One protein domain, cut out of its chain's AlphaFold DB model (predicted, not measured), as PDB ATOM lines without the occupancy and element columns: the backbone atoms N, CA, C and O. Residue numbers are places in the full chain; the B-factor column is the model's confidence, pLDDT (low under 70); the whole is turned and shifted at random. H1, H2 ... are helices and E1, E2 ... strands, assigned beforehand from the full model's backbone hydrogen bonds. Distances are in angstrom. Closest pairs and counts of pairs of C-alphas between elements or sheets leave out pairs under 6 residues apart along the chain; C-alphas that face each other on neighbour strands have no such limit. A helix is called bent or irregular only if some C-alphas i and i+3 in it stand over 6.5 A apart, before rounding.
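AT A GLANCE: This is residues 189 to 249 and 256 to 359 of the 359 residues of an uncharacterized protein of Gemmatimonadetes bacterium (UniProt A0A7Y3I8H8). A narrow sheet of three long antiparallel strands has two helices, H2 and H5, side by side over one face and running along the strands, while H1 stands up from the opposite face. H3 and H4 make a smaller helical part with H1, H3 meeting the sheet only at its beginning, just after E2. The printed part has 165 residues, with five named helices and three named strands in the order H1 H2 E1 E2 H3 H4 E3 H5; the sheet's order is E1, E2, E3, and the class is mixed, helices and strands. The whole is compact, with a radius of gyration of the C-alphas of 17.7 A and spans of 51 by 44 by 28 A.

HOW THE PARTS SIT: H1, residues 190 to 204, and H2, residues 211 to 231, touch only at the corner by their short link, with Val 204 and Ala 211 the closest C-alphas at 4.3 A. H1 stands up from the sheet on the face opposite to H2, and its closest C-alphas to the edge strand E1, residues 234 to 242, are those of Glu 201 and Phe 238, 4.5 A apart. E1 is antiparallel to the inner strand E2, residues 259 to 268, at 165 degrees; N 238 and O 264 are within hydrogen-bond range at 2.8 A. H3, residues 270 to 284, only grazes the sheet, with its residues 270 to 273. H4, residues 291 to 298, touches H1, about perpendicular at 76 degrees; His 198 and Ile 297 are the closest C-alphas, at 5.6 A. E3, residues 312 to 320, is antiparallel to E2 at 173 degrees, with N 316 and O 263 at 2.8 A. H5, residues 332 to 357, touches H2 at a shallow tilt of 12 degrees, the same way; Leu 220 and Ala 344 are the closest C-alphas, at 5.2 A. Every O i to N i+4 pair is within hydrogen-bond range in H4, against 9 of 11 in H1, 13 of 17 in H2, 20 of 22 in H5 and 2 of 11 in H3, where 1 of 12 O i to N i+3 pairs is.

IN THESE COORDINATES: H1 begins at C-alpha 190 (41.905, -14.868, 52.780) and is 22.0 A long. H2, 27.9 A, has a kink of 61 degrees near residue 225 and is irregular, with C-alphas 227 and 230 9.4 A apart; H3, 21.4 A, is only just irregular, with C-alphas 276 and 279 7.0 A apart. E1, E2 and E3 measure 26.6, 29.3 and 26.5 A, and H4 10.4 A. H5, 36.0 A, has a kink of 41 degrees near residue 339 and ends at C-alpha 357 (36.607, -44.186, 62.094).

THE WHOLE: The C-alphas of Gly 249 and Pro 359 are the two farthest apart, at 55.6 A. Residues 250 to 255 are not printed, and C-alphas 249 and 256 are 11.5 A apart across this cut. The links H4 to E3 and E3 to H5 are long. The mean pLDDT of the printed part is 76.9; residues under 70 include 272 to 288, 301 to 310 and 321 to 330.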
ATOM      1  N   ASN A 189      44.734 -14.152  49.107       75.31
ATOM      2  CA  ASN A 189      44.308 -13.273  50.197       75.31
ATOM      3  C   ASN A 189      42.996 -13.788  50.834       75.31
ATOM      4  O   ASN A 189      41.941 -13.762  50.194       75.31
ATOM      5  N   SER A 190      43.043 -14.219  52.101       73.12
ATOM      6  CA  SER A 190      41.905 -14.868  52.780       73.12
ATOM      7  C   SER A 190      40.664 -13.969  52.892       73.12
ATOM      8  O   SER A 190      39.526 -14.447  52.912       73.12
ATOM      9  N   GLY A 191      40.855 -12.646  52.925       75.81
ATOM     10  CA  GLY A 191      39.773 -11.664  52.876       75.81
ATOM     11  C   GLY A 191      39.102 -11.601  51.501       75.81
ATOM     12  O   GLY A 191      37.875 -11.603  51.417       75.81
ATOM     13  N   ALA A 192      39.889 -11.584  50.422       79.44
ATOM     14  CA  ALA A 192      39.371 -11.621  49.053       79.44
ATOM     15  C   ALA A 192      38.655 -12.946  48.766       79.44
ATOM     16  O   ALA A 192      37.532 -12.947  48.267       79.44
ATOM     17  N   ARG A 193      39.262 -14.066  49.168       82.19
ATOM     18  CA  ARG A 193      38.692 -15.408  49.049       82.19
ATOM     19  C   ARG A 193      37.311 -15.506  49.697       82.19
ATOM     20  O   ARG A 193      36.363 -15.910  49.032       82.19
ATOM     21  N   ARG A 194      37.156 -15.069  50.953       81.50
ATOM     22  CA  ARG A 194      35.846 -15.086  51.634       81.50
ATOM     23  C   ARG A 194      34.799 -14.213  50.957       81.50
ATOM     24  O   ARG A 194      33.644 -14.611  50.894       81.50
ATOM     25  N   ARG A 195      35.183 -13.058  50.406       83.50
ATOM     26  CA  ARG A 195      34.259 -12.221  49.618       83.50
ATOM     27  C   ARG A 195      33.774 -12.940  48.365       83.50
ATOM     28  O   ARG A 195      32.587 -12.880  48.064       83.50
ATOM     29  N   VAL A 196      34.676 -13.621  47.658       87.50
ATOM     30  CA  VAL A 196      34.319 -14.423  46.478       87.50
ATOM     31  C   VAL A 196      33.384 -15.560  46.878       87.50
ATOM     32  O   VAL A 196      32.338 -15.720  46.258       87.50
ATOM     33  N   LEU A 197      33.714 -16.298  47.938       88.38
ATOM     34  CA  LEU A 197      32.872 -17.381  48.441       88.38
ATOM     35  C   LEU A 197      31.486 -16.876  48.842       88.38
ATOM     36  O   LEU A 197      30.501 -17.395  48.339       88.38
ATOM     37  N   HIS A 198      31.395 -15.809  49.635       87.44
ATOM     38  CA  HIS A 198      30.114 -15.205  49.990       87.44
ATOM     39  C   HIS A 198      29.296 -14.809  48.748       87.44
ATOM     40  O   HIS A 198      28.114 -15.127  48.648       87.44
ATOM     41  N   ALA A 199      29.929 -14.189  47.745       90.50
ATOM     42  CA  ALA A 199      29.257 -13.868  46.488       90.50
ATOM     43  C   ALA A 199      28.757 -15.122  45.741       90.50
ATOM     44  O   ALA A 199      27.695 -15.080  45.124       90.50
ATOM     45  N   MET A 200      29.486 -16.241  45.813       93.94
ATOM     46  CA  MET A 200      29.058 -17.530  45.257       93.94
ATOM     47  C   MET A 200      27.890 -18.160  46.029       93.94
ATOM     48  O   MET A 200      27.084 -18.864  45.426       93.94
ATOM     49  N   GLU A 201      27.742 -17.911  47.331       92.44
ATOM     50  CA  GLU A 201      26.559 -18.359  48.092       92.44
ATOM     51  C   GLU A 201      25.298 -17.631  47.634       92.44
ATOM     52  O   GLU A 201      24.240 -18.234  47.444       92.44
ATOM     53  N   LEU A 202      25.422 -16.330  47.360       92.44
ATOM     54  CA  LEU A 202      24.313 -15.519  46.860       92.44
ATOM     55  C   LEU A 202      23.806 -15.983  45.486       92.44
ATOM     56  O   LEU A 202      22.669 -15.690  45.124       92.44
ATOM     57  N   VAL A 203      24.602 -16.745  44.726       93.44
ATOM     58  CA  VAL A 203      24.164 -17.323  43.447       93.44
ATOM     59  C   VAL A 203      23.036 -18.334  43.643       93.44
ATOM     60  O   VAL A 203      22.130 -18.378  42.812       93.44
ATOM     61  N   VAL A 204      23.057 -19.129  44.717       91.75
ATOM     62  CA  VAL A 204      22.006 -20.124  45.015       91.75
ATOM     63  C   VAL A 204      20.912 -19.592  45.940       91.75
ATOM     64  O   VAL A 204      19.880 -20.242  46.104       91.75
ATOM     65  N   ALA A 205      21.106 -18.404  46.513       90.50
ATOM     66  CA  ALA A 205      20.118 -17.721  47.336       90.50
ATOM     67  C   ALA A 205      18.902 -17.233  46.511       90.50
ATOM     68  O   ALA A 205      18.977 -17.123  45.280       90.50
ATOM     69  N   PRO A 206      17.766 -16.900  47.161       91.31
ATOM     70  CA  PRO A 206      16.622 -16.297  46.481       91.31
ATOM     71  C   PRO A 206      17.020 -15.052  45.673       91.31
ATOM     72  O   PRO A 206      17.615 -14.119  46.204       91.31
ATOM     73  N   GLY A 207      16.679 -15.038  44.381       90.19
ATOM     74  CA  GLY A 207      17.047 -13.964  43.448       90.19
ATOM     75  C   GLY A 207      18.394 -14.152  42.735       90.19
ATOM     76  O   GLY A 207      18.676 -13.416  41.792       90.19
ATOM     77  N   GLY A 208      19.195 -15.148  43.125       92.31
ATOM     78  CA  GLY A 208      20.433 -15.520  42.439       92.31
ATOM     79  C   GLY A 208      20.202 -16.313  41.146       92.31
ATOM     80  O   GLY A 208      19.153 -16.926  40.934       92.31
ATOM     81  N   THR A 209      21.205 -16.344  40.263       91.19
ATOM     82  CA  THR A 209      21.117 -17.042  38.962       91.19
ATOM     83  C   THR A 209      21.033 -18.568  39.088       91.19
ATOM     84  O   THR A 209      20.565 -19.240  38.173       91.19
ATOM     85  N   GLY A 210      21.451 -19.121  40.226       89.38
ATOM     86  CA  GLY A 210      21.356 -20.531  40.595       89.38
ATOM     87  C   GLY A 210      20.242 -20.836  41.600       89.38
ATOM     88  O   GLY A 210      20.223 -21.944  42.130       89.38
ATOM     89  N   ALA A 211      19.303 -19.916  41.867       91.31
ATOM     90  CA  ALA A 211      18.259 -20.079  42.892       91.31
ATOM     91  C   ALA A 211      17.419 -21.366  42.752       91.31
ATOM     92  O   ALA A 211      16.874 -21.878  43.729       91.31
ATOM     93  N   ARG A 212      17.338 -21.936  41.541       89.38
ATOM     94  CA  ARG A 212      16.674 -23.224  41.274       89.38
ATOM     95  C   ARG A 212      17.311 -24.409  42.012       89.38
ATOM     96  O   ARG A 212      16.646 -25.426  42.176       89.38
ATOM     97  N   LEU A 213      18.559 -24.285  42.465       87.50
ATOM     98  CA  LEU A 213      19.262 -25.308  43.244       87.50
ATOM     99  C   LEU A 213      18.817 -25.346  44.712       87.50
ATOM    100  O   LEU A 213      18.997 -26.374  45.362       87.50
ATOM    101  N   ALA A 214      18.202 -24.278  45.235       90.31
ATOM    102  CA  ALA A 214      17.856 -24.167  46.655       90.31
ATOM    103  C   ALA A 214      17.017 -25.349  47.193       90.31
ATOM    104  O   ALA A 214      17.368 -25.884  48.244       90.31
ATOM    105  N   PRO A 215      15.979 -25.856  46.491       89.50
ATOM    106  CA  PRO A 215      15.236 -27.025  46.964       89.50
ATOM    107  C   PRO A 215      16.082 -28.301  47.034       89.50
ATOM    108  O   PRO A 215      15.822 -29.161  47.871       89.50
ATOM    109  N   ALA A 216      17.065 -28.459  46.144       87.56
ATOM    110  CA  ALA A 216      17.958 -29.612  46.148       87.56
ATOM    111  C   ALA A 216      18.984 -29.522  47.287       87.56
ATOM    112  O   ALA A 216      19.212 -30.514  47.973       87.56
ATOM    113  N   ILE A 217      19.515 -28.324  47.544       89.19
ATOM    114  CA  ILE A 217      20.401 -28.047  48.682       89.19
ATOM    115  C   ILE A 217      19.668 -28.301  50.010       89.19
ATOM    116  O   ILE A 217      20.182 -29.019  50.858       89.19
ATOM    117  N   ALA A 218      18.420 -27.845  50.155       89.75
ATOM    118  CA  ALA A 218      17.619 -28.099  51.358       89.75
ATOM    119  C   ALA A 218      17.339 -29.600  51.594       89.75
ATOM    120  O   ALA A 218      17.264 -30.070  52.734       89.75
ATOM    121  N   ARG A 219      17.187 -30.388  50.517       88.12
ATOM    122  CA  ARG A 219      17.079 -31.854  50.616       88.12
ATOM    123  C   ARG A 219      18.391 -32.486  51.071       88.12
ATOM    124  O   ARG A 219      18.348 -33.373  51.919       88.12
ATOM    125  N   LEU A 220      19.521 -32.026  50.537       86.38
ATOM    126  CA  LEU A 220      20.854 -32.456  50.960       86.38
ATOM    127  C   LEU A 220      21.081 -32.165  52.451       86.38
ATOM    128  O   LEU A 220      21.438 -33.073  53.194       86.38
ATOM    129  N   GLU A 221      20.787 -30.947  52.901       88.19
ATOM    130  CA  GLU A 221      20.815 -30.551  54.317       88.19
ATOM    131  C   GLU A 221      19.972 -31.481  55.187       88.19
ATOM    132  O   GLU A 221      20.458 -32.043  56.168       88.19
ATOM    133  N   SER A 222      18.717 -31.704  54.789       89.38
ATOM    134  CA  SER A 222      17.796 -32.583  55.516       89.38
ATOM    135  C   SER A 222      18.313 -34.021  55.589       89.38
ATOM    136  O   SER A 222      18.151 -34.688  56.611       89.38
ATOM    137  N   ARG A 223      18.933 -34.513  54.510       87.12
ATOM    138  CA  ARG A 223      19.494 -35.864  54.427       87.12
ATOM    139  C   ARG A 223      20.711 -36.018  55.329       87.12
ATOM    140  O   ARG A 223      20.775 -36.980  56.088       87.12
ATOM    141  N   LEU A 224      21.640 -35.069  55.288       84.75
ATOM    142  CA  LEU A 224      22.833 -35.084  56.133       84.75
ATOM    143  C   LEU A 224      22.466 -34.948  57.616       84.75
ATOM    144  O   LEU A 224      22.985 -35.698  58.438       84.75
ATOM    145  N   ALA A 225      21.493 -34.099  57.959       86.31
ATOM    146  CA  ALA A 225      20.991 -33.980  59.329       86.31
ATOM    147  C   ALA A 225      20.451 -35.311  59.891       86.31
ATOM    148  O   ALA A 225      20.605 -35.592  61.078       86.31
ATOM    149  N   GLN A 226      19.861 -36.172  59.051       88.12
ATOM    150  CA  GLN A 226      19.414 -37.509  59.474       88.12
ATOM    151  C   GLN A 226      20.573 -38.461  59.787       88.12
ATOM    152  O   GLN A 226      20.413 -39.347  60.623       88.12
ATOM    153  N   VAL A 227      21.712 -38.309  59.106       85.00
ATOM    154  CA  VAL A 227      22.882 -39.186  59.272       85.00
ATOM    155  C   VAL A 227      23.664 -38.815  60.518       85.00
ATOM    156  O   VAL A 227      24.054 -39.698  61.278       85.00
ATOM    157  N   VAL A 228      23.888 -37.519  60.723       80.12
ATOM    158  CA  VAL A 228      24.741 -37.050  61.816       80.12
ATOM    159  C   VAL A 228      23.970 -36.783  63.113       80.12
ATOM    160  O   VAL A 228      24.552 -36.652  64.184       80.12
ATOM    161  N   GLY A 229      22.640 -36.713  63.051       76.62
ATOM    162  CA  GLY A 229      21.822 -36.418  64.221       76.62
ATOM    163  C   GLY A 229      22.051 -34.999  64.753       76.62
ATOM    164  O   GLY A 229      22.221 -34.048  63.992       76.62
ATOM    165  N   ASN A 230      22.020 -34.844  66.079       68.12
ATOM    166  CA  ASN A 230      22.059 -33.533  66.741       68.12
ATOM    167  C   ASN A 230      23.454 -32.887  66.790       68.12
ATOM    168  O   ASN A 230      23.558 -31.752  67.253       68.12
ATOM    169  N   ASP A 231      24.500 -33.568  66.313       67.12
ATOM    170  CA  ASP A 231      25.879 -33.056  66.333       67.12
ATOM    171  C   ASP A 231      26.095 -31.888  65.347       67.12
ATOM    172  O   ASP A 231      27.148 -31.256  65.348       67.12
ATOM    173  N   GLY A 232      25.058 -31.547  64.570       70.88
ATOM    174  CA  GLY A 232      24.829 -30.204  64.040       70.88
ATOM    175  C   GLY A 232      25.801 -29.778  62.951       70.88
ATOM    176  O   GLY A 232      26.514 -28.806  63.129       70.88
ATOM    177  N   TYR A 233      25.823 -30.449  61.806       79.50
ATOM    178  CA  TYR A 233      26.636 -29.988  60.679       79.50
ATOM    179  C   TYR A 233      25.976 -28.817  59.946       79.50
ATOM    180  O   TYR A 233      24.759 -28.801  59.751       79.50
ATOM    181  N   GLU A 234      26.791 -27.867  59.493       84.69
ATOM    182  CA  GLU A 234      26.373 -26.804  58.584       84.69
ATOM    183  C   GLU A 234      26.737 -27.197  57.149       84.69
ATOM    184  O   GLU A 234      27.876 -27.570  56.854       84.69
ATOM    185  N   VAL A 235      25.759 -27.118  56.250       86.38
ATOM    186  CA  VAL A 235      25.968 -27.292  54.811       86.38
ATOM    187  C   VAL A 235      26.015 -25.911  54.186       86.38
ATOM    188  O   VAL A 235      25.089 -25.120  54.334       86.38
ATOM    189  N   ARG A 236      27.098 -25.616  53.472       88.88
ATOM    190  CA  ARG A 236      27.285 -24.346  52.768       88.88
ATOM    191  C   ARG A 236      27.458 -24.632  51.288       88.88
ATOM    192  O   ARG A 236      28.314 -25.429  50.899       88.88
ATOM    193  N   ALA A 237      26.618 -24.014  50.467       90.69
ATOM    194  CA  ALA A 237      26.604 -24.210  49.026       90.69
ATOM    195  C   ALA A 237      27.102 -22.949  48.316       90.69
ATOM    196  O   ALA A 237      26.574 -21.857  48.505       90.69
ATOM    197  N   PHE A 238      28.095 -23.126  47.454       93.00
ATOM    198  CA  PHE A 238      28.754 -22.063  46.711       93.00
ATOM    199  C   PHE A 238      28.612 -22.368  45.232       93.00
ATOM    200  O   PHE A 238      29.084 -23.410  44.781       93.00
ATOM    201  N   ALA A 239      27.995 -21.487  44.451       93.38
ATOM    202  CA  ALA A 239      27.842 -21.745  43.028       93.38
ATOM    203  C   ALA A 239      28.286 -20.587  42.150       93.38
ATOM    204  O   ALA A 239      28.345 -19.427  42.552       93.38
ATOM    205  N   LYS A 240      28.536 -20.924  40.890       94.12
ATOM    206  CA  LYS A 240      28.613 -19.968  39.796       94.12
ATOM    207  C   LYS A 240      27.950 -20.562  38.564       94.12
ATOM    208  O   LYS A 240      28.211 -21.703  38.193       94.12
ATOM    209  N   THR A 241      27.112 -19.763  37.912       91.62
ATOM    210  CA  THR A 241      26.533 -20.100  36.608       91.62
ATOM    211  C   THR A 241      27.258 -19.360  35.486       91.62
ATOM    212  O   THR A 241      27.819 -18.278  35.708       91.62
ATOM    213  N   GLY A 242      27.228 -19.911  34.278       88.94
ATOM    214  CA  GLY A 242      27.737 -19.271  33.066       88.94
ATOM    215  C   GLY A 242      26.906 -19.645  31.842       88.94
ATOM    216  O   GLY A 242      26.300 -20.715  31.815       88.94
ATOM    217  N   THR A 243      26.902 -18.767  30.842       87.88
ATOM    218  CA  THR A 243      26.195 -18.970  29.568       87.88
ATOM    219  C   THR A 243      27.179 -18.726  28.424       87.88
ATOM    220  O   THR A 243      27.187 -17.640  27.842       87.88
ATOM    221  N   PRO A 244      28.117 -19.656  28.168       84.50
ATOM    222  CA  PRO A 244      29.106 -19.464  27.116       84.50
ATOM    223  C   PRO A 244      28.447 -19.523  25.737       84.50
ATOM    224  O   PRO A 244      27.554 -20.333  25.488       84.50
ATOM    225  N   THR A 245      28.940 -18.704  24.814       82.06
ATOM    226  CA  THR A 245      28.615 -18.839  23.394       82.06
ATOM    227  C   THR A 245      29.458 -19.957  22.789       82.06
ATOM    228  O   THR A 245      30.685 -19.941  22.875       82.06
ATOM    229  N   VAL A 246      28.808 -20.927  22.154       75.88
ATOM    230  CA  VAL A 246      29.448 -22.065  21.498       75.88
ATOM    231  C   VAL A 246      29.426 -21.843  19.992       75.88
ATOM    232  O   VAL A 246      28.368 -21.813  19.362       75.88
ATOM    233  N   THR A 247      30.608 -21.696  19.392       70.75
ATOM    234  CA  THR A 247      30.759 -21.640  17.934       70.75
ATOM    235  C   THR A 247      30.943 -23.059  17.384       70.75
ATOM    236  O   THR A 247      31.911 -23.728  17.762       70.75
ATOM    237  N   PRO A 248      30.065 -23.557  16.492       66.06
ATOM    238  CA  PRO A 248      30.221 -24.887  15.912       66.06
ATOM    239  C   PRO A 248      31.521 -24.980  15.104       66.06
ATOM    240  O   PRO A 248      31.752 -24.196  14.184       66.06
ATOM    241  N   GLY A 249      32.359 -25.980  15.385       55.22
ATOM    242  CA  GLY A 249      33.645 -26.195  14.702       55.22
ATOM    243  C   GLY A 249      33.564 -26.630  13.227       55.22
ATOM    244  O   GLY A 249      34.524 -27.200  12.721       55.22
ATOM    245  N   ARG A 256      25.473 -21.105  19.265       76.81
ATOM    246  CA  ARG A 256      24.571 -21.726  20.238       76.81
ATOM    247  C   ARG A 256      24.903 -21.229  21.633       76.81
ATOM    248  O   ARG A 256      26.054 -20.897  21.911       76.81
ATOM    249  N   GLU A 257      23.915 -21.189  22.512       80.50
ATOM    250  CA  GLU A 257      24.150 -20.922  23.928       80.50
ATOM    251  C   GLU A 257      24.404 -22.243  24.658       80.50
ATOM    252  O   GLU A 257      23.695 -23.231  24.472       80.50
ATOM    253  N   GLY A 258      25.466 -22.276  25.457       83.19
ATOM    254  CA  GLY A 258      25.712 -23.345  26.415       83.19
ATOM    255  C   GLY A 258      25.265 -22.934  27.814       83.19
ATOM    256  O   GLY A 258      25.021 -21.760  28.092       83.19
ATOM    257  N   SER A 259      25.228 -23.896  28.731       84.44
ATOM    258  CA  SER A 259      24.982 -23.637  30.149       84.44
ATOM    259  C   SER A 259      26.074 -24.283  30.994       84.44
ATOM    260  O   SER A 259      26.398 -25.457  30.820       84.44
ATOM    261  N   VAL A 260      26.659 -23.513  31.909       87.00
ATOM    262  CA  VAL A 260      27.671 -23.973  32.867       87.00
ATOM    263  C   VAL A 260      27.126 -23.805  34.277       87.00
ATOM    264  O   VAL A 260      26.613 -22.740  34.633       87.00
ATOM    265  N   LEU A 261      27.309 -24.833  35.097       88.62
ATOM    266  CA  LEU A 261      27.162 -24.771  36.543       88.62
ATOM    267  C   LEU A 261      28.445 -25.282  37.187       88.62
ATOM    268  O   LEU A 261      28.883 -26.395  36.914       88.62
ATOM    269  N   VAL A 262      28.993 -24.494  38.102       90.62
ATOM    270  CA  VAL A 262      29.985 -24.969  39.059       90.62
ATOM    271  C   VAL A 262      29.382 -24.843  40.449       90.62
ATOM    272  O   VAL A 262      28.884 -23.776  40.803       90.62
ATOM    273  N   LEU A 263      29.383 -25.938  41.200       89.56
ATOM    274  CA  LEU A 263      28.785 -26.054  42.521       89.56
ATOM    275  C   LEU A 263      29.781 -26.696  43.484       89.56
ATOM    276  O   LEU A 263      30.209 -27.831  43.304       89.56
ATOM    277  N   GLY A 264      30.113 -25.955  44.526       89.81
ATOM    278  CA  GLY A 264      30.796 -26.415  45.715       89.81
ATOM    279  C   GLY A 264      29.812 -26.654  46.843       89.81
ATOM    280  O   GLY A 264      28.994 -25.781  47.125       89.81
ATOM    281  N   VAL A 265      29.916 -27.787  47.523       87.56
ATOM    282  CA  VAL A 265      29.238 -28.016  48.798       87.56
ATOM    283  C   VAL A 265      30.289 -28.302  49.851       87.56
ATOM    284  O   VAL A 265      31.144 -29.165  49.666       87.56
ATOM    285  N   LEU A 266      30.212 -27.576  50.957       86.06
ATOM    286  CA  LEU A 266      31.053 -27.781  52.120       86.06
ATOM    287  C   LEU A 266      30.173 -28.178  53.301       86.06
ATOM    288  O   LEU A 266      29.208 -27.486  53.613       86.06
ATOM    289  N   VAL A 267      30.511 -29.288  53.941       84.31
ATOM    290  CA  VAL A 267      29.832 -29.809  55.128       84.31
ATOM    291  C   VAL A 267      30.803 -29.667  56.292       84.31
ATOM    292  O   VAL A 267      31.861 -30.304  56.297       84.31
ATOM    293  N   VAL A 268      30.475 -28.788  57.240       82.12
ATOM    294  CA  VAL A 268      31.376 -28.395  58.333       82.12
ATOM    295  C   VAL A 268      30.774 -28.682  59.707       82.12
ATOM    296  O   VAL A 268      29.565 -28.524  59.884       82.12
ATOM    297  N   PRO A 269      31.594 -29.071  60.698       78.44
ATOM    298  CA  PRO A 269      31.163 -29.124  62.090       78.44
ATOM    299  C   PRO A 269      30.764 -27.731  62.619       78.44
ATOM    300  O   PRO A 269      31.371 -26.730  62.222       78.44
ATOM    301  N   PRO A 270      29.812 -27.637  63.562       73.00
ATOM    302  CA  PRO A 270      29.280 -26.357  64.045       73.00
ATOM    303  C   PRO A 270      30.302 -25.566  64.874       73.00
ATOM    304  O   PRO A 270      30.310 -24.334  64.889       73.00
ATOM    305  N   ASP A 271      31.192 -26.273  65.568       70.12
ATOM    306  CA  ASP A 271      32.258 -25.731  66.411       70.12
ATOM    307  C   ASP A 271      33.410 -25.115  65.598       70.12
ATOM    308  O   ASP A 271      34.120 -24.230  66.095       70.12
ATOM    309  N   ALA A 272      33.563 -25.526  64.337       63.50
ATOM    310  CA  ALA A 272      34.627 -25.056  63.458       63.50
ATOM    311  C   ALA A 272      34.377 -23.631  62.921       63.50
ATOM    312  O   ALA A 272      35.326 -22.881  62.705       63.50
ATOM    313  N   GLY A 273      33.117 -23.204  62.771       56.62
ATOM    314  CA  GLY A 273      32.787 -21.841  62.326       56.62
ATOM    315  C   GLY A 273      32.961 -20.771  63.416       56.62
ATOM    316  O   GLY A 273      33.365 -19.638  63.141       56.62
ATOM    317  N   ALA A 274      32.695 -21.119  64.679       58.12
ATOM    318  CA  ALA A 274      32.632 -20.149  65.773       58.12
ATOM    319  C   ALA A 274      34.016 -19.697  66.275       58.12
ATOM    320  O   ALA A 274      34.241 -18.498  66.470       58.12
ATOM    321  N   SER A 275      34.948 -20.636  66.462       55.03
ATOM    322  CA  SER A 275      36.311 -20.374  66.955       55.03
ATOM    323  C   SER A 275      37.152 -19.587  65.944       55.03
ATOM    324  O   SER A 275      37.864 -18.648  66.299       55.03
ATOM    325  N   ALA A 276      36.957 -19.904  64.671       54.88
ATOM    326  CA  ALA A 276      37.655 -19.352  63.529       54.88
ATOM    327  C   ALA A 276      37.323 -17.873  63.229       54.88
ATOM    328  O   ALA A 276      38.111 -17.128  62.651       54.88
ATOM    329  N   SER A 277      36.157 -17.411  63.685       56.88
ATOM    330  CA  SER A 277      35.656 -16.065  63.403       56.88
ATOM    331  C   SER A 277      36.317 -14.943  64.222       56.88
ATOM    332  O   SER A 277      36.189 -13.775  63.854       56.88
ATOM    333  N   ARG A 278      37.007 -15.239  65.336       61.16
ATOM    334  CA  ARG A 278      37.420 -14.202  66.303       61.16
ATOM    335  C   ARG A 278      38.631 -13.384  65.848       61.16
ATOM    336  O   ARG A 278      38.531 -12.161  65.810       61.16
ATOM    337  N   ASP A 279      39.711 -14.045  65.439       57.91
ATOM    338  CA  ASP A 279      40.959 -13.378  65.027       57.91
ATOM    339  C   ASP A 279      40.808 -12.667  63.670       57.91
ATOM    340  O   ASP A 279      41.458 -11.661  63.380       57.91
ATOM    341  N   GLU A 280      39.890 -13.136  62.826       60.78
ATOM    342  CA  GLU A 280      39.680 -12.563  61.494       60.78
ATOM    343  C   GLU A 280      38.576 -11.515  61.430       60.78
ATOM    344  O   GLU A 280      38.621 -10.642  60.558       60.78
ATOM    345  N   ARG A 281      37.664 -11.490  62.412       62.25
ATOM    346  CA  ARG A 281      36.790 -10.332  62.652       62.25
ATOM    347  C   ARG A 281      37.593  -9.051  62.808       62.25
ATOM    348  O   ARG A 281      37.137  -8.022  62.310       62.25
ATOM    349  N   GLU A 282      38.767  -9.112  63.437       60.38
ATOM    350  CA  GLU A 282      39.669  -7.966  63.580       60.38
ATOM    351  C   GLU A 282      40.294  -7.562  62.238       60.38
ATOM    352  O   GLU A 282      40.308  -6.377  61.906       60.38
ATOM    353  N   ARG A 283      40.700  -8.517  61.391       61.25
ATOM    354  CA  ARG A 283      41.285  -8.226  60.066       61.25
ATOM    355  C   ARG A 283      40.278  -7.667  59.057       61.25
ATOM    356  O   ARG A 283      40.579  -6.704  58.356       61.25
ATOM    357  N   VAL A 284      39.069  -8.228  58.993       58.56
ATOM    358  CA  VAL A 284      38.003  -7.762  58.083       58.56
ATOM    359  C   VAL A 284      37.408  -6.425  58.553       58.56
ATOM    360  O   VAL A 284      36.904  -5.657  57.735       58.56
ATOM    361  N   SER A 285      37.532  -6.093  59.848       54.97
ATOM    362  CA  SER A 285      37.034  -4.836  60.428       54.97
ATOM    363  C   SER A 285      37.646  -3.563  59.854       54.97
ATOM    364  O   SER A 285      37.021  -2.510  59.942       54.97
ATOM    365  N   ALA A 286      38.830  -3.657  59.245       56.09
ATOM    366  CA  ALA A 286      39.521  -2.516  58.658       56.09
ATOM    367  C   ALA A 286      38.909  -2.047  57.322       56.09
ATOM    368  O   ALA A 286      39.304  -1.006  56.802       56.09
ATOM    369  N   CYS A 287      37.955  -2.790  56.747       58.78
ATOM    370  CA  CYS A 287      37.251  -2.380  55.533       58.78
ATOM    371  C   CYS A 287      35.885  -1.754  55.865       58.78
ATOM    372  O   CYS A 287      35.114  -2.363  56.611       58.78
ATOM    373  N   PRO A 288      35.535  -0.592  55.278       66.88
ATOM    374  CA  PRO A 288      34.202  -0.007  55.392       66.88
ATOM    375  C   PRO A 288      33.225  -0.796  54.511       66.88
ATOM    376  O   PRO A 288      32.888  -0.391  53.401       66.88
ATOM    377  N   LEU A 289      32.834  -1.977  54.976       72.81
ATOM    378  CA  LEU A 289      31.767  -2.770  54.379       72.81
ATOM    379  C   LEU A 289      30.455  -2.477  55.104       72.81
ATOM    380  O   LEU A 289      30.455  -2.165  56.297       72.81
ATOM    381  N   ASP A 290      29.354  -2.609  54.370       78.88
ATOM    382  CA  ASP A 290      28.017  -2.668  54.952       78.88
ATOM    383  C   ASP A 290      27.969  -3.739  56.072       78.88
ATOM    384  O   ASP A 290      28.574  -4.805  55.898       78.88
ATOM    385  N   PRO A 291      27.337  -3.472  57.233       77.38
ATOM    386  CA  PRO A 291      27.332  -4.399  58.365       77.38
ATOM    387  C   PRO A 291      26.757  -5.778  58.041       77.38
ATOM    388  O   PRO A 291      27.343  -6.775  58.466       77.38
ATOM    389  N   ASP A 292      25.684  -5.842  57.251       75.00
ATOM    390  CA  ASP A 292      25.012  -7.099  56.910       75.00
ATOM    391  C   ASP A 292      25.887  -7.907  55.944       75.00
ATOM    392  O   ASP A 292      26.100  -9.109  56.120       75.00
ATOM    393  N   LEU A 293      26.501  -7.228  54.966       71.44
ATOM    394  CA  LEU A 293      27.491  -7.841  54.075       71.44
ATOM    395  C   LEU A 293      28.712  -8.352  54.852       71.44
ATOM    396  O   LEU A 293      29.251  -9.421  54.566       71.44
ATOM    397  N   ARG A 294      29.173  -7.582  55.839       75.44
ATOM    398  CA  ARG A 294      30.293  -7.970  56.692       75.44
ATOM    399  C   ARG A 294      29.951  -9.205  57.519       75.44
ATOM    400  O   ARG A 294      30.795 -10.092  57.620       75.44
ATOM    401  N   GLU A 295      28.755  -9.272  58.094       77.12
ATOM    402  CA  GLU A 295      28.284 -10.449  58.825       77.12
ATOM    403  C   GLU A 295      28.200 -11.675  57.905       77.12
ATOM    404  O   GLU A 295      28.729 -12.729  58.254       77.12
ATOM    405  N   GLY A 296      27.669 -11.510  56.691       72.69
ATOM    406  CA  GLY A 296      27.618 -12.566  55.678       72.69
ATOM    407  C   GLY A 296      28.994 -13.078  55.233       72.69
ATOM    408  O   GLY A 296      29.186 -14.278  55.079       72.69
ATOM    409  N   ILE A 297      29.990 -12.204  55.072       74.25
ATOM    410  CA  ILE A 297      31.367 -12.622  54.741       74.25
ATOM    411  C   ILE A 297      32.012 -13.372  55.912       74.25
ATOM    412  O   ILE A 297      32.781 -14.310  55.705       74.25
ATOM    413  N   LEU A 298      31.737 -12.934  57.140       74.88
ATOM    414  CA  LEU A 298      32.308 -13.519  58.350       74.88
ATOM    415  C   LEU A 298      31.631 -14.827  58.772       74.88
ATOM    416  O   LEU A 298      32.216 -15.552  59.573       74.88
ATOM    417  N   SER A 299      30.432 -15.122  58.260       71.81
ATOM    418  CA  SER A 299      29.783 -16.422  58.447       71.81
ATOM    419  C   SER A 299      30.380 -17.509  57.553       71.81
ATOM    420  O   SER A 299      30.187 -18.688  57.831       71.81
ATOM    421  N   VAL A 300      31.158 -17.139  56.525       71.12
ATOM    422  CA  VAL A 300      31.934 -18.105  55.745       71.12
ATOM    423  C   VAL A 300      33.081 -18.642  56.601       71.12
ATOM    424  O   VAL A 300      33.979 -17.862  56.945       71.12
ATOM    425  N   PRO A 301      33.099 -19.950  56.937       67.75
ATOM    426  CA  PRO A 301      34.164 -20.513  57.745       67.75
ATOM    427  C   PRO A 301      35.486 -20.337  56.990       67.75
ATOM    428  O   PRO A 301      35.563 -20.653  55.795       67.75
ATOM    429  N   PRO A 302      36.535 -19.808  57.637       68.44
ATOM    430  CA  PRO A 302      37.850 -19.769  57.027       68.44
ATOM    431  C   PRO A 302      38.330 -21.209  56.925       68.44
ATOM    432  O   PRO A 302      38.565 -21.895  57.918       68.44
ATOM    433  N   VAL A 303      38.363 -21.709  55.698       64.25
ATOM    434  CA  VAL A 303      38.603 -23.133  55.456       64.25
ATOM    435  C   VAL A 303      40.007 -23.581  55.855       64.25
ATOM    436  O   VAL A 303      40.213 -24.752  56.146       64.25
ATOM    437  N   GLU A 304      40.935 -22.638  56.009       61.81
ATOM    438  CA  GLU A 304      42.246 -22.879  56.611       61.81
ATOM    439  C   GLU A 304      42.142 -23.338  58.082       61.81
ATOM    440  O   GLU A 304      43.064 -23.946  58.614       61.81
ATOM    441  N   LEU A 305      41.009 -23.065  58.738       62.34
ATOM    442  CA  LEU A 305      40.706 -23.462  60.115       62.34
ATOM    443  C   LEU A 305      39.754 -24.665  60.194       62.34
ATOM    444  O   LEU A 305      39.396 -25.090  61.293       62.34
ATOM    445  N   LEU A 306      39.344 -25.229  59.053       65.69
ATOM    446  CA  LEU A 306      38.566 -26.462  59.033       65.69
ATOM    447  C   LEU A 306      39.493 -27.664  59.186       65.69
ATOM    448  O   LEU A 306      40.401 -27.871  58.387       65.69
ATOM    449  N   ASP A 307      39.213 -28.488  60.194       66.12
ATOM    450  CA  ASP A 307      39.871 -29.777  60.371       66.12
ATOM    451  C   ASP A 307      39.519 -30.702  59.186       66.12
ATOM    452  O   ASP A 307      38.353 -31.094  59.044       66.12
ATOM    453  N   PRO A 308      40.491 -31.089  58.336       61.88
ATOM    454  CA  PRO A 308      40.234 -31.932  57.171       61.88
ATOM    455  C   PRO A 308      39.695 -33.322  57.513       61.88
ATOM    456  O   PRO A 308      39.101 -33.972  56.654       61.88
ATOM    457  N   SER A 309      39.920 -33.797  58.743       62.69
ATOM    458  CA  SER A 309      39.368 -35.070  59.211       62.69
ATOM    459  C   SER A 309      37.869 -34.972  59.517       62.69
ATOM    460  O   SER A 309      37.164 -35.978  59.456       62.69
ATOM    461  N   ARG A 310      37.363 -33.755  59.768       67.44
ATOM    462  CA  ARG A 310      35.977 -33.491  60.188       67.44
ATOM    463  C   ARG A 310      35.142 -32.727  59.157       67.44
ATOM    464  O   ARG A 310      33.921 -32.699  59.292       67.44
ATOM    465  N   ALA A 311      35.764 -32.115  58.150       71.19
ATOM    466  CA  ALA A 311      35.082 -31.404  57.071       71.19
ATOM    467  C   ALA A 311      35.043 -32.229  55.775       71.19
ATOM    468  O   ALA A 311      36.020 -32.880  55.401       71.19
ATOM    469  N   LEU A 312      33.918 -32.159  55.061       76.19
ATOM    470  CA  LEU A 312      33.748 -32.769  53.742       76.19
ATOM    471  C   LEU A 312      33.489 -31.686  52.701       76.19
ATOM    472  O   LEU A 312      32.598 -30.855  52.862       76.19
ATOM    473  N   GLY A 313      34.272 -31.708  51.627       78.19
ATOM    474  CA  GLY A 313      34.089 -30.843  50.471       78.19
ATOM    475  C   GLY A 313      33.736 -31.671  49.247       78.19
ATOM    476  O   GLY A 313      34.443 -32.619  48.917       78.19
ATOM    477  N   LEU A 314      32.672 -31.284  48.556       80.38
ATOM    478  CA  LEU A 314      32.307 -31.803  47.247       80.38
ATOM    479  C   LEU A 314      32.338 -30.664  46.246       80.38
ATOM    480  O   LEU A 314      31.889 -29.554  46.527       80.38
ATOM    481  N   THR A 315      32.848 -30.928  45.052       81.50
ATOM    482  CA  THR A 315      32.778 -29.967  43.959       81.50
ATOM    483  C   THR A 315      32.334 -30.654  42.685       81.50
ATOM    484  O   THR A 315      32.849 -31.702  42.311       81.50
ATOM    485  N   VAL A 316      31.369 -30.034  42.022       81.56
ATOM    486  CA  VAL A 316      30.739 -30.519  40.805       81.56
ATOM    487  C   VAL A 316      30.807 -29.407  39.772       81.56
ATOM    488  O   VAL A 316      30.402 -28.278  40.037       81.56
ATOM    489  N   ALA A 317      31.303 -29.725  38.583       82.56
ATOM    490  CA  ALA A 317      31.288 -28.820  37.445       82.56
ATOM    491  C   ALA A 317      30.600 -29.509  36.269       82.56
ATOM    492  O   ALA A 317      30.979 -30.607  35.859       82.56
ATOM    493  N   VAL A 318      29.573 -28.855  35.740       79.94
ATOM    494  CA  VAL A 318      28.715 -29.359  34.674       79.94
ATOM    495  C   VAL A 318      28.691 -28.336  33.557       79.94
ATOM    496  O   VAL A 318      28.415 -27.157  33.781       79.94
ATOM    497  N   PHE A 319      28.934 -28.814  32.345       81.50
ATOM    498  CA  PHE A 319      28.733 -28.056  31.124       81.50
ATOM    499  C   PHE A 319      27.753 -28.808  30.236       81.50
ATOM    500  O   PHE A 319      27.945 -29.994  29.967       81.50
ATOM    501  N   LEU A 320      26.723 -28.100  29.786       76.31
ATOM    502  CA  LEU A 320      25.762 -28.571  28.806       76.31
ATOM    503  C   LEU A 320      25.942 -27.772  27.521       76.31
ATOM    504  O   LEU A 320      25.814 -26.545  27.507       76.31
ATOM    505  N   ASN A 321      26.271 -28.499  26.457       65.19
ATOM    506  CA  ASN A 321      26.250 -27.993  25.097       65.19
ATOM    507  C   ASN A 321      24.858 -28.267  24.522       65.19
ATOM    508  O   ASN A 321      24.344 -29.359  24.744       65.19
ATOM    509  N   ASP A 322      24.312 -27.326  23.755       57.38
ATOM    510  CA  ASP A 322      22.985 -27.415  23.128       57.38
ATOM    511  C   ASP A 322      21.807 -27.189  24.093       57.38
ATOM    512  O   ASP A 322      21.105 -28.107  24.505       57.38
ATOM    513  N   GLN A 323      21.582 -25.917  24.427       56.38
ATOM    514  CA  GLN A 323      20.252 -25.428  24.782       56.38
ATOM    515  C   GLN A 323      19.396 -25.467  23.493       56.38
ATOM    516  O   GLN A 323      19.604 -24.645  22.593       56.38
ATOM    517  N   GLU A 324      18.516 -26.466  23.316       52.09
ATOM    518  CA  GLU A 324      17.588 -26.465  22.174       52.09
ATOM    519  C   GLU A 324      16.675 -25.233  22.290       52.09
ATOM    520  O   GLU A 324      16.014 -25.005  23.301       52.09
ATOM    521  N   ALA A 325      16.609 -24.422  21.229       51.75
ATOM    522  CA  ALA A 325      15.839 -23.171  21.192       51.75
ATOM    523  C   ALA A 325      14.309 -23.355  21.343       51.75
ATOM    524  O   ALA A 325      13.553 -22.390  21.208       51.75
ATOM    525  N   ASP A 326      13.834 -24.578  21.587       52.78
ATOM    526  CA  ASP A 326      12.419 -24.926  21.698       52.78
ATOM    527  C   ASP A 326      11.795 -24.579  23.064       52.78
ATOM    528  O   ASP A 326      10.582 -24.697  23.247       52.78
ATOM    529  N   GLY A 327      12.602 -24.074  24.005       51.25
ATOM    530  CA  GLY A 327      12.131 -23.523  25.273       51.25
ATOM    531  C   GLY A 327      11.764 -24.569  26.329       51.25
ATOM    532  O   GLY A 327      11.232 -24.191  27.375       51.25
ATOM    533  N   THR A 328      12.065 -25.856  26.106       55.16
ATOM    534  CA  THR A 328      11.867 -26.938  27.096       55.16
ATOM    535  C   THR A 328      13.134 -27.299  27.882       55.16
ATOM    536  O   THR A 328      13.296 -28.403  28.396       55.16
ATOM    537  N   ASP A 329      14.032 -26.330  28.017       54.19
ATOM    538  CA  ASP A 329      15.455 -26.591  28.158       54.19
ATOM    539  C   ASP A 329      15.928 -27.080  29.546       54.19
ATOM    540  O   ASP A 329      15.721 -26.387  30.561       54.19
ATOM    541  N   PRO A 330      16.645 -28.220  29.640       59.97
ATOM    542  CA  PRO A 330      17.412 -28.562  30.827       59.97
ATOM    543  C   PRO A 330      18.622 -27.624  30.957       59.97
ATOM    544  O   PRO A 330      19.734 -27.924  30.537       59.97
ATOM    545  N   SER A 331      18.425 -26.473  31.605       71.81
ATOM    546  CA  SER A 331      19.542 -25.633  32.075       71.81
ATOM    547  C   SER A 331      20.546 -26.460  32.898       71.81
ATOM    548  O   SER A 331      20.141 -27.389  33.599       71.81
ATOM    549  N   ALA A 332      21.834 -26.092  32.929       74.88
ATOM    550  CA  ALA A 332      22.817 -26.780  33.783       74.88
ATOM    551  C   ALA A 332      22.410 -26.768  35.269       74.88
ATOM    552  O   ALA A 332      22.751 -27.680  36.017       74.88
ATOM    553  N   ALA A 333      21.617 -25.775  35.687       71.44
ATOM    554  CA  ALA A 333      20.985 -25.745  37.002       71.44
ATOM    555  C   ALA A 333      19.952 -26.868  37.203       71.44
ATOM    556  O   ALA A 333      19.897 -27.435  38.287       71.44
ATOM    557  N   ALA A 334      19.154 -27.208  36.186       79.00
ATOM    558  CA  ALA A 334      18.199 -28.317  36.246       79.00
ATOM    559  C   ALA A 334      18.927 -29.664  36.355       79.00
ATOM    560  O   ALA A 334      18.631 -30.437  37.261       79.00
ATOM    561  N   LEU A 335      19.959 -29.888  35.535       80.19
ATOM    562  CA  LEU A 335      20.801 -31.076  35.694       80.19
ATOM    563  C   LEU A 335      21.502 -31.090  37.062       80.19
ATOM    564  O   LEU A 335      21.614 -32.135  37.692       80.19
ATOM    565  N   GLY A 336      21.926 -29.929  37.567       77.38
ATOM    566  CA  GLY A 336      22.456 -29.793  38.923       77.38
ATOM    567  C   GLY A 336      21.467 -30.241  40.005       77.38
ATOM    568  O   GLY A 336      21.871 -30.910  40.952       77.38
ATOM    569  N   VAL A 337      20.173 -29.936  39.856       81.88
ATOM    570  CA  VAL A 337      19.117 -30.423  40.763       81.88
ATOM    571  C   VAL A 337      19.031 -31.949  40.746       81.88
ATOM    572  O   VAL A 337      18.924 -32.553  41.816       81.88
ATOM    573  N   ASP A 338      19.103 -32.558  39.563       83.62
ATOM    574  CA  ASP A 338      19.014 -34.012  39.401       83.62
ATOM    575  C   ASP A 338      20.260 -34.726  39.941       83.62
ATOM    576  O   ASP A 338      20.150 -35.766  40.591       83.62
ATOM    577  N   LEU A 339      21.446 -34.142  39.746       81.25
ATOM    578  CA  LEU A 339      22.712 -34.675  40.257       81.25
ATOM    579  C   LEU A 339      22.821 -34.572  41.781       81.25
ATOM    580  O   LEU A 339      23.426 -35.438  42.411       81.25
ATOM    581  N   LEU A 340      22.232 -33.541  42.394       79.31
ATOM    582  CA  LEU A 340      22.334 -33.322  43.838       79.31
ATOM    583  C   LEU A 340      21.685 -34.427  44.677       79.31
ATOM    584  O   LEU A 340      22.103 -34.627  45.812       79.31
ATOM    585  N   GLY A 341      20.702 -35.157  44.142       79.38
ATOM    586  CA  GLY A 341      20.089 -36.296  44.835       79.38
ATOM    587  C   GLY A 341      21.088 -37.432  45.091       79.38
ATOM    588  O   GLY A 341      21.422 -37.679  46.247       79.38
ATOM    589  N   PRO A 342      21.622 -38.083  44.039       83.44
ATOM    590  CA  PRO A 342      22.646 -39.120  44.181       83.44
ATOM    591  C   PRO A 342      23.891 -38.651  44.946       83.44
ATOM    592  O   PRO A 342      24.458 -39.405  45.733       83.44
ATOM    593  N   LEU A 343      24.299 -37.393  44.756       77.81
ATOM    594  CA  LEU A 343      25.420 -36.813  45.499       77.81
ATOM    595  C   LEU A 343      25.130 -36.686  46.996       77.81
ATOM    596  O   LEU A 343      26.043 -36.848  47.802       77.81
ATOM    597  N   ALA A 344      23.882 -36.412  47.380       76.81
ATOM    598  CA  ALA A 344      23.489 -36.370  48.782       76.81
ATOM    599  C   ALA A 344      23.608 -37.733  49.454       76.81
ATOM    600  O   ALA A 344      24.072 -37.803  50.589       76.81
ATOM    601  N   ASP A 345      23.222 -38.801  48.756       82.62
ATOM    602  CA  ASP A 345      23.369 -40.158  49.277       82.62
ATOM    603  C   ASP A 345      24.846 -40.554  49.398       82.62
ATOM    604  O   ASP A 345      25.255 -41.033  50.452       82.62
ATOM    605  N   TYR A 346      25.673 -40.240  48.396       84.56
ATOM    606  CA  TYR A 346      27.121 -40.456  48.481       84.56
ATOM    607  C   TYR A 346      27.760 -39.702  49.660       84.56
ATOM    608  O   TYR A 346      28.499 -40.286  50.451       84.56
ATOM    609  N   LEU A 347      27.448 -38.410  49.830       81.50
ATOM    610  CA  LEU A 347      27.986 -37.609  50.935       81.50
ATOM    611  C   LEU A 347      27.534 -38.116  52.304       81.50
ATOM    612  O   LEU A 347      28.308 -38.086  53.258       81.50
ATOM    613  N   ALA A 348      26.287 -38.573  52.402       82.19
ATOM    614  CA  ALA A 348      25.755 -39.201  53.601       82.19
ATOM    615  C   ALA A 348      26.540 -40.469  53.972       82.19
ATOM    616  O   ALA A 348      26.914 -40.635  55.134       82.19
ATOM    617  N   GLU A 349      26.813 -41.339  53.000       85.56
ATOM    618  CA  GLU A 349      27.580 -42.571  53.205       85.56
ATOM    619  C   GLU A 349      29.028 -42.283  53.619       85.56
ATOM    620  O   GLU A 349      29.501 -42.832  54.617       85.56
ATOM    621  N   GLU A 350      29.702 -41.369  52.918       83.56
ATOM    622  CA  GLU A 350      31.085 -40.971  53.207       83.56
ATOM    623  C   GLU A 350      31.215 -40.344  54.603       83.56
ATOM    624  O   GLU A 350      32.106 -40.688  55.386       83.56
ATOM    625  N   LEU A 351      30.280 -39.464  54.972       80.56
ATOM    626  CA  LEU A 351      30.244 -38.868  56.304       80.56
ATOM    627  C   LEU A 351      30.022 -39.927  57.383       80.56
ATOM    628  O   LEU A 351      30.716 -39.930  58.401       80.56
ATOM    629  N   GLN A 352      29.105 -40.865  57.152       82.81
ATOM    630  CA  GLN A 352      28.861 -41.953  58.090       82.81
ATOM    631  C   GLN A 352      30.089 -42.861  58.250       82.81
ATOM    632  O   GLN A 352      30.368 -43.313  59.362       82.81
ATOM    633  N   ALA A 353      30.830 -43.126  57.171       83.19
ATOM    634  CA  ALA A 353      32.066 -43.898  57.220       83.19
ATOM    635  C   ALA A 353      33.130 -43.200  58.083       83.19
ATOM    636  O   ALA A 353      33.708 -43.837  58.966       83.19
ATOM    637  N   ARG A 354      33.321 -41.886  57.913       78.94
ATOM    638  CA  ARG A 354      34.287 -41.093  58.699       78.94
ATOM    639  C   ARG A 354      33.922 -40.960  60.172       78.94
ATOM    640  O   ARG A 354      34.797 -41.023  61.034       78.94
ATOM    641  N   LEU A 355      32.633 -40.822  60.476       76.75
ATOM    642  CA  LEU A 355      32.148 -40.787  61.858       76.75
ATOM    643  C   LEU A 355      32.391 -42.112  62.595       76.75
ATOM    644  O   LEU A 355      32.526 -42.114  63.812       76.75
ATOM    645  N   ARG A 356      32.466 -43.243  61.880       81.00
ATOM    646  CA  ARG A 356      32.792 -44.550  62.482       81.00
ATOM    647  C   ARG A 356      34.284 -44.736  62.747       81.00
ATOM    648  O   ARG A 356      34.635 -45.569  63.577       81.00
ATOM    649  N   THR A 357      35.147 -44.035  62.012       75.56
ATOM    650  CA  THR A 357      36.607 -44.186  62.094       75.56
ATOM    651  C   THR A 357      37.285 -43.109  62.937       75.56
ATOM    652  O   THR A 357      38.429 -43.311  63.338       75.56
ATOM    653  N   SER A 358      36.599 -42.001  63.238       63.50
ATOM    654  CA  SER A 358      37.084 -40.980  64.174       63.50
ATOM    655  C   SER A 358      36.854 -41.429  65.629       63.50
ATOM    656  O   SER A 358      35.698 -41.642  65.999       63.50
ATOM    657  N   PRO A 359      37.920 -41.626  66.427       54.25
ATOM    658  CA  PRO A 359      37.837 -42.103  67.811       54.25
ATOM    659  C   PRO A 359      37.302 -41.074  68.813       54.25
ATOM    660  O   PRO A 359      37.440 -39.854  68.564       54.25
TER     661      PRO A 359